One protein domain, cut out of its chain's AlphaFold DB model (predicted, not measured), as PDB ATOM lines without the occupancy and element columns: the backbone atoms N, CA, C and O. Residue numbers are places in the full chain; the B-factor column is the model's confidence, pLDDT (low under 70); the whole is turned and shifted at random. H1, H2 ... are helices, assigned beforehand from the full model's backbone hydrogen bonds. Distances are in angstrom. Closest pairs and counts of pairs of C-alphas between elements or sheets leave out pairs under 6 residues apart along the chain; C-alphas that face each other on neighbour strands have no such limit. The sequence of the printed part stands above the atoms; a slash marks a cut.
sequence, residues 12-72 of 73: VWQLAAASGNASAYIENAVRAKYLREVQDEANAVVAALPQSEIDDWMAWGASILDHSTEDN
ATOM      1  N   VAL A  12      38.094-132.816  -5.571       86.31
ATOM      2  CA  VAL A  12      38.022-131.463  -6.142       86.31
ATOM      3  C   VAL A  12      36.710-130.787  -5.752       86.31
ATOM      4  O   VAL A  12      36.706-129.596  -5.434       86.31
ATOM      5  N   TRP A  13      35.609-131.541  -5.733       88.12
ATOM      6  CA  TRP A  13      34.321-131.033  -5.273       88.12
ATOM      7  C   TRP A  13      34.361-130.615  -3.801       88.12
ATOM      8  O   TRP A  13      33.920-129.514  -3.484       88.12
ATOM      9  N   GLN A  14      34.949-131.424  -2.916       92.25
ATOM     10  CA  GLN A  14      35.083-131.102  -1.491       92.25
ATOM     11  C   GLN A  14      35.922-129.838  -1.262       92.25
ATOM     12  O   GLN A  14      35.532-128.965  -0.485       92.25
ATOM     13  N   LEU A  15      37.036-129.687  -1.988       91.12
ATOM     14  CA  LEU A  15      37.851-128.467  -1.947       91.12
ATOM     15  C   LEU A  15      37.063-127.237  -2.413       91.12
ATOM     16  O   LEU A  15      37.096-126.190  -1.766       91.12
ATOM     17  N   ALA A  16      36.319-127.364  -3.514       89.38
ATOM     18  CA  ALA A  16      35.491-126.281  -4.031       89.38
ATOM     19  C   ALA A  16      34.340-125.939  -3.069       89.38
ATOM     20  O   ALA A  16      34.078-124.764  -2.820       89.38
ATOM     21  N   ALA A  17      33.677-126.934  -2.482       89.62
ATOM     22  CA  ALA A  17      32.595-126.745  -1.517       89.62
ATOM     23  C   ALA A  17      33.081-126.054  -0.233       89.62
ATOM     24  O   ALA A  17      32.408-125.153   0.271       89.62
ATOM     25  N   ALA A  18      34.283-126.394   0.242       92.88
ATOM     26  CA  ALA A  18      34.905-125.765   1.407       92.88
ATOM     27  C   ALA A  18      35.236-124.272   1.203       92.88
ATOM     28  O   ALA A  18      35.370-123.538   2.178       92.88
ATOM     29  N   SER A  19      35.322-123.796  -0.046       88.19
ATOM     30  CA  SER A  19      35.593-122.382  -0.358       88.19
ATOM     31  C   SER A  19      34.428-121.426  -0.043       88.19
ATOM     32  O   SER A  19      34.590-120.210  -0.130       88.19
ATOM     33  N   GLY A  20      33.234-121.952   0.261       88.88
ATOM     34  CA  GLY A  20      32.006-121.171   0.452       88.88
ATOM     35  C   GLY A  20      31.305-120.760  -0.851       88.88
ATOM     36  O   GLY A  20      30.120-120.436  -0.828       88.88
ATOM     37  N   ASN A  21      31.988-120.831  -2.000       91.38
ATOM     38  CA  ASN A  21      31.389-120.672  -3.326       91.38
ATOM     39  C   ASN A  21      32.109-121.553  -4.360       91.38
ATOM     40  O   ASN A  21      33.003-121.105  -5.082       91.38
ATOM     41  N   ALA A  22      31.667-122.809  -4.457       89.25
ATOM     42  CA  ALA A  22      32.264-123.805  -5.343       89.25
ATOM     43  C   ALA A  22      32.298-123.372  -6.817       89.25
ATOM     44  O   ALA A  22      33.290-123.609  -7.502       89.25
ATOM     45  N   SER A  23      31.249-122.698  -7.305       87.50
ATOM     46  CA  SER A  23      31.190-122.241  -8.699       87.50
ATOM     47  C   SER A  23      32.277-121.211  -8.998       87.50
ATOM     48  O   SER A  23      32.989-121.352  -9.988       87.50
ATOM     49  N   ALA A  24      32.428-120.199  -8.140       89.62
ATOM     50  CA  ALA A  24      33.447-119.166  -8.320       89.62
ATOM     51  C   ALA A  24      34.865-119.736  -8.168       89.62
ATOM     52  O   ALA A  24      35.771-119.360  -8.910       89.62
ATOM     53  N   TYR A  25      35.056-120.676  -7.237       90.44
ATOM     54  CA  TYR A  25      36.330-121.368  -7.067       90.44
ATOM     55  C   TYR A  25      36.735-122.132  -8.332       90.44
ATOM     56  O   TYR A  25      37.851-121.965  -8.826       90.44
ATOM     57  N   ILE A  26      35.817-122.928  -8.890       88.38
ATOM     58  CA  ILE A  26      36.071-123.703 -10.107       88.38
ATOM     59  C   ILE A  26      36.315-122.773 -11.302       88.38
ATOM     60  O   ILE A  26      37.259-122.998 -12.056       88.38
ATOM     61  N   GLU A  27      35.526-121.708 -11.459       88.81
ATOM     62  CA  GLU A  27      35.720-120.728 -12.535       88.81
ATOM     63  C   GLU A  27      37.112-120.082 -12.470       88.81
ATOM     64  O   GLU A  27      37.818-120.012 -13.479       88.81
ATOM     65  N   ASN A  28      37.548-119.677 -11.276       89.69
ATOM     66  CA  ASN A  28      38.873-119.099 -11.074       89.69
ATOM     67  C   ASN A  28      39.992-120.110 -11.341       89.69
ATOM     68  O   ASN A  28      40.992-119.756 -11.966       89.69
ATOM     69  N   ALA A  29      39.827-121.365 -10.918       88.38
ATOM     70  CA  ALA A  29      40.805-122.419 -11.168       88.38
ATOM     71  C   ALA A  29      40.958-122.710 -12.671       88.38
ATOM     72  O   ALA A  29      42.079-122.802 -13.175       88.38
ATOM     73  N   VAL A  30      39.842-122.790 -13.402       88.12
ATOM     74  CA  VAL A  30      39.840-122.968 -14.861       88.12
ATOM     75  C   VAL A  30      40.502-121.772 -15.545       88.12
ATOM     76  O   VAL A  30      41.389-121.959 -16.376       88.12
ATOM     77  N   ARG A  31      40.146-120.541 -15.157       90.00
ATOM     78  CA  ARG A  31      40.767-119.322 -15.694       90.00
ATOM     79  C   ARG A  31      42.278-119.301 -15.456       90.00
ATOM     80  O   ARG A  31      43.031-118.989 -16.374       90.00
ATOM     81  N   ALA A  32      42.727-119.647 -14.252       91.06
ATOM     82  CA  ALA A  32      44.148-119.684 -13.914       91.06
ATOM     83  C   ALA A  32      44.915-120.735 -14.731       91.06
ATOM     84  O   ALA A  32      46.052-120.485 -15.128       91.06
ATOM     85  N   LYS A  33      44.297-121.892 -15.006       90.31
ATOM     86  CA  LYS A  33      44.872-122.918 -15.885       90.31
ATOM     87  C   LYS A  33      45.049-122.391 -17.307       90.31
ATOM     88  O   LYS A  33      46.157-122.454 -17.822       90.31
ATOM     89  N   TYR A  34      43.999-121.815 -17.891       91.06
ATOM     90  CA  TYR A  34      44.063-121.253 -19.243       91.06
ATOM     91  C   TYR A  34      45.106-120.142 -19.370       91.06
ATOM     92  O   TYR A  34      45.854-120.119 -20.339       91.06
ATOM     93  N   LEU A  35      45.197-119.242 -18.387       92.00
ATOM     94  CA  LEU A  35      46.217-118.188 -18.398       92.00
ATOM     95  C   LEU A  35      47.635-118.763 -18.398       92.00
ATOM     96  O   LEU A  35      48.495-118.257 -19.113       92.00
ATOM     97  N   ARG A  36      47.869-119.826 -17.624       93.19
ATOM     98  CA  ARG A  36      49.168-120.500 -17.591       93.19
ATOM     99  C   ARG A  36      49.494-121.170 -18.919       93.19
ATOM    100  O   ARG A  36      50.589-120.973 -19.415       93.19
ATOM    101  N   GLU A  37      48.543-121.891 -19.507       93.50
ATOM    102  CA  GLU A  37      48.725-122.538 -20.815       93.50
ATOM    103  C   GLU A  37      49.054-121.511 -21.903       93.50
ATOM    104  O   GLU A  37      50.026-121.682 -22.630       93.50
ATOM    105  N   VAL A  38      48.323-120.392 -21.945       92.06
ATOM    106  CA  VAL A  38      48.612-119.289 -22.876       92.06
ATOM    107  C   VAL A  38      50.011-118.719 -22.645       92.06
ATOM    108  O   VAL A  38      50.717-118.412 -23.602       92.06
ATOM    109  N   GLN A  39      50.431-118.567 -21.388       92.56
ATOM    110  CA  GLN A  39      51.752-118.036 -21.071       92.56
ATOM    111  C   GLN A  39      52.878-119.014 -21.425       92.56
ATOM    112  O   GLN A  39      53.906-118.591 -21.951       92.56
ATOM    113  N   ASP A  40      52.682-120.308 -21.189       93.75
ATOM    114  CA  ASP A  40      53.635-121.353 -21.561       93.75
ATOM    115  C   ASP A  40      53.774-121.452 -23.088       93.75
ATOM    116  O   ASP A  40      54.890-121.516 -23.604       93.75
ATOM    117  N   GLU A  41      52.663-121.377 -23.827       91.00
ATOM    118  CA  GLU A  41      52.671-121.323 -25.293       91.00
ATOM    119  C   GLU A  41      53.357-120.056 -25.814       91.00
ATOM    120  O   GLU A  41      54.193-120.135 -26.713       91.00
ATOM    121  N   ALA A  42      53.072-118.891 -25.225       86.81
ATOM    122  CA  ALA A  42      53.741-117.642 -25.587       86.81
ATOM    123  C   ALA A  42      55.258-117.726 -25.360       86.81
ATOM    124  O   ALA A  42      56.036-117.324 -26.224       86.81
ATOM    125  N   ASN A  43      55.687-118.307 -24.236       88.69
ATOM    126  CA  ASN A  43      57.102-118.538 -23.954       88.69
ATOM    127  C   ASN A  43      57.740-119.482 -24.980       88.69
ATOM    128  O   ASN A  43      58.865-119.241 -25.410       88.69
ATOM    129  N   ALA A  44      57.030-120.534 -25.399       92.25
ATOM    130  CA  ALA A  44      57.509-121.453 -26.428       92.25
ATOM    131  C   ALA A  44      57.669-120.761 -27.791       92.25
ATOM    132  O   ALA A  44      58.658-121.000 -28.480       92.25
ATOM    133  N   VAL A  45      56.737-119.873 -28.157       87.75
ATOM    134  CA  VAL A  45      56.844-119.053 -29.372       87.75
ATOM    135  C   VAL A  45      58.069-118.148 -29.298       87.75
ATOM    136  O   VAL A  45      58.888-118.177 -30.210       87.75
ATOM    137  N   VAL A  46      58.242-117.397 -28.206       86.50
ATOM    138  CA  VAL A  46      59.401-116.502 -28.030       86.50
ATOM    139  C   VAL A  46      60.716-117.280 -28.069       86.50
ATOM    140  O   VAL A  46      61.657-116.848 -28.725       86.50
ATOM    141  N   ALA A  47      60.782-118.450 -27.431       87.56
ATOM    142  CA  ALA A  47      61.973-119.297 -27.446       87.56
ATOM    143  C   ALA A  47      62.301-119.875 -28.836       87.56
ATOM    144  O   ALA A  47      63.446-120.250 -29.085       87.56
ATOM    145  N   ALA A  48      61.311-119.972 -29.727       91.19
ATOM    146  CA  ALA A  48      61.498-120.425 -31.101       91.19
ATOM    147  C   ALA A  48      61.922-119.300 -32.061       91.19
ATOM    148  O   ALA A  48      62.340-119.596 -33.183       91.19
ATOM    149  N   LEU A  49      61.825-118.030 -31.650       88.81
ATOM    150  CA  LEU A  49      62.234-116.898 -32.476       88.81
ATOM    151  C   LEU A  49      63.764-116.740 -32.485       88.81
ATOM    152  O   LEU A  49      64.416-116.897 -31.449       88.81
ATOM    153  N   PRO A  50      64.365-116.380 -33.634       92.31
ATOM    154  CA  PRO A  50      65.746-115.924 -33.670       92.31
ATOM    155  C   PRO A  50      65.921-114.686 -32.787       92.31
ATOM    156  O   PRO A  50      65.088-113.780 -32.810       92.31
ATOM    157  N   GLN A  51      67.048-114.596 -32.073       87.50
ATOM    158  CA  GLN A  51      67.343-113.442 -31.217       87.50
ATOM    159  C   GLN A  51      67.261-112.108 -31.981       87.50
ATOM    160  O   GLN A  51      66.773-111.129 -31.431       87.50
ATOM    161  N   SER A  52      67.645-112.087 -33.262       91.12
ATOM    162  CA  SER A  52      67.543-110.895 -34.112       91.12
ATOM    163  C   SER A  52      66.111-110.383 -34.270       91.12
ATOM    164  O   SER A  52      65.899-109.179 -34.265       91.12
ATOM    165  N   GLU A  53      65.121-111.275 -34.372       88.69
ATOM    166  CA  GLU A  53      63.720-110.852 -34.461       88.69
ATOM    167  C   GLU A  53      63.248-110.260 -33.129       88.69
ATOM    168  O   GLU A  53      62.543-109.255 -33.114       88.69
ATOM    169  N   ILE A  54      63.672-110.837 -31.999       86.06
ATOM    170  CA  ILE A  54      63.369-110.301 -30.662       86.06
ATOM    171  C   ILE A  54      63.973-108.900 -30.502       86.06
ATOM    172  O   ILE A  54      63.294-107.985 -30.032       86.06
ATOM    173  N   ASP A  55      65.227-108.727 -30.917       89.69
ATOM    174  CA  ASP A  55      65.940-107.454 -30.841       89.69
ATOM    175  C   ASP A  55      65.259-106.378 -31.710       89.69
ATOM    176  O   ASP A  55      65.078-105.249 -31.248       89.69
ATOM    177  N   ASP A  56      64.793-106.733 -32.914       90.31
ATOM    178  CA  ASP A  56      64.051-105.834 -33.810       90.31
ATOM    179  C   ASP A  56      62.725-105.361 -33.185       90.31
ATOM    180  O   ASP A  56      62.414-104.164 -33.186       90.31
ATOM    181  N   TRP A  57      61.950-106.276 -32.589       85.75
ATOM    182  CA  TRP A  57      60.703-105.931 -31.892       85.75
ATOM    183  C   TRP A  57      60.946-105.034 -30.673       85.75
ATOM    184  O   TRP A  57      60.199-104.077 -30.444       85.75
ATOM    185  N   MET A  58      62.001-105.309 -29.902       87.94
ATOM    186  CA  MET A  58      62.385-104.499 -28.742       87.94
ATOM    187  C   MET A  58      62.849-103.097 -29.155       87.94
ATOM    188  O   MET A  58      62.468-102.117 -28.511       87.94
ATOM    189  N   ALA A  59      63.614-102.981 -30.244       88.19
ATOM    190  CA  ALA A  59      64.047-101.701 -30.795       88.19
ATOM    191  C   ALA A  59      62.859-100.863 -31.294       88.19
ATOM    192  O   ALA A  59      62.776 -99.669 -30.999       88.19
ATOM    193  N   TRP A  60      61.895-101.489 -31.977       88.06
ATOM    194  CA  TRP A  60      60.654-100.825 -32.377       88.06
ATOM    195  C   TRP A  60      59.860-100.321 -31.165       88.06
ATOM    196  O   TRP A  60      59.485 -99.147 -31.124       88.06
ATOM    197  N   GLY A  61      59.673-101.157 -30.139       82.38
ATOM    198  CA  GLY A  61      58.978-100.764 -28.910       82.38
ATOM    199  C   GLY A  61      59.661 -99.603 -28.177       82.38
ATOM    200  O   GLY A  61      58.988 -98.668 -27.739       82.38
ATOM    201  N   ALA A  62      60.994 -99.616 -28.102       83.62
ATOM    202  CA  ALA A  62      61.772 -98.520 -27.529       83.62
ATOM    203  C   ALA A  62      61.606 -97.213 -28.323       83.62
ATOM    204  O   ALA A  62      61.429 -96.156 -27.720       83.62
ATOM    205  N   SER A  63      61.579 -97.283 -29.659       83.62
ATOM    206  CA  SER A  63      61.391 -96.101 -30.512       83.62
ATOM    207  C   SER A  63      60.031 -95.419 -30.308       83.62
ATOM    208  O   SER A  63      59.947 -94.193 -30.352       83.62
ATOM    209  N   ILE A  64      58.974 -96.193 -30.029       80.94
ATOM    210  CA  ILE A  64      57.628 -95.663 -29.749       80.94
ATOM    211  C   ILE A  64      57.589 -94.946 -28.398       80.94
ATOM    212  O   ILE A  64      56.978 -93.883 -28.279       80.94
ATOM    213  N   LEU A  65      58.235 -95.521 -27.379       74.88
ATOM    214  CA  LEU A  65      58.313 -94.911 -26.053       74.88
ATOM    215  C   LEU A  65      59.061 -93.576 -26.098       74.88
ATOM    216  O   LEU A  65      58.575 -92.603 -25.527       74.88
ATOM    217  N   ASP A  66      60.174 -93.518 -26.829       75.38
ATOM    218  CA  ASP A  66      60.992 -92.310 -26.971       75.38
ATOM    219  C   ASP A  66      60.206 -91.156 -27.628       75.38
ATOM    220  O   ASP A  66      60.092 -90.068 -27.057       75.38
ATOM    221  N   HIS A  67      59.509 -91.435 -28.740       62.38
ATOM    222  CA  HIS A  67      58.633 -90.454 -29.399       62.38
ATOM    223  C   HIS A  67      57.504 -89.960 -28.480       62.38
ATOM    224  O   HIS A  67      57.173 -88.776 -28.478       62.38
ATOM    225  N   SER A  68      56.927 -90.838 -27.648       62.69
ATOM    226  CA  SER A  68      55.850 -90.447 -26.725       62.69
ATOM    227  C   SER A  68      56.308 -89.508 -25.600       62.69
ATOM    228  O   SER A  68      55.501 -88.763 -25.041       62.69
ATOM    229  N   THR A  69      57.600 -89.538 -25.257       60.09
ATOM    230  CA  THR A  69      58.197 -88.655 -24.247       60.09
ATOM    231  C   THR A  69      58.678 -87.321 -24.809       60.09
ATOM    232  O   THR A  69      58.726 -86.346 -24.056       60.09
ATOM    233  N   GLU A  70      58.997 -87.248 -26.103       59.34
ATOM    234  CA  GLU A  70      59.365 -85.998 -26.778       59.34
ATOM    235  C   GLU A  70      58.145 -85.132 -27.122       59.34
ATOM    236  O   GLU A  70      58.191 -83.926 -26.897       59.34
ATOM    237  N   ASP A  71      57.023 -85.730 -27.540       57.31
ATOM    238  CA  ASP A  71      55.779 -85.000 -27.862       57.31
ATOM    239  C   ASP A  71      55.074 -84.374 -26.634       57.31
ATOM    240  O   ASP A  71      54.125 -83.604 -26.777       57.31
ATOM    241  N   ASN A  72      55.518 -84.694 -25.413       54.53
ATOM    242  CA  ASN A  72      54.929 -84.224 -24.150       54.53
ATOM    243  C   ASN A  72      55.751 -83.110 -23.457       54.53
ATOM    244  O   ASN A  72      55.534 -82.831 -22.273       54.53
TER     245      ASN A  72
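This is residues 12 to 72 of the 73 residues of an uncharacterized protein of Glycomyces albidus (UniProt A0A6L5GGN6). A short helix, H1, makes a small corner at the start of a long helix, H2, and at the other end of H2 a third helix, H3, turns off to make a wide L. The 61 printed residues hold three named helices, in the order H1, H2, H3, and no named strand; the class is all helix. The whole is extended and flat, with a radius of gyration of the C-alphas of 20.3 A and spans of 55 by 35 by 10 A.

H1, residues 12 to 18, begins with C-alpha 12 at (38.022, -131.463, -6.142) and is 10.0 A long. H2, residues 22 to 48, is 39.1 A long. H3, residues 51 to 70, is 28.9 A long and ends with C-alpha 70 at (59.365, -85.998, -26.778).

H1 and H2 touch only at the corner, H2 with residues 22 to 26 alone; their closest C-alphas, of Ala 16 and Ala 22, are 4.3 A apart. They run opposite ways at a steep tilt of 52 degrees. H2 and H3 are close but not clearly touching, with the closest C-alphas, of Val 46 and Ile 54, 7.8 A apart; they are only just about perpendicular, at 71 degrees. H1 and H3 are apart. In H1, H2 and H3 every O i to N i+4 pair is within hydrogen-bond range.

The two C-alphas farthest apart, of Gln 14 and Glu 70, are 57.1 A apart. The printed part has no cut, and both links are tight. Residues 67 to 72 are under pLDDT 70.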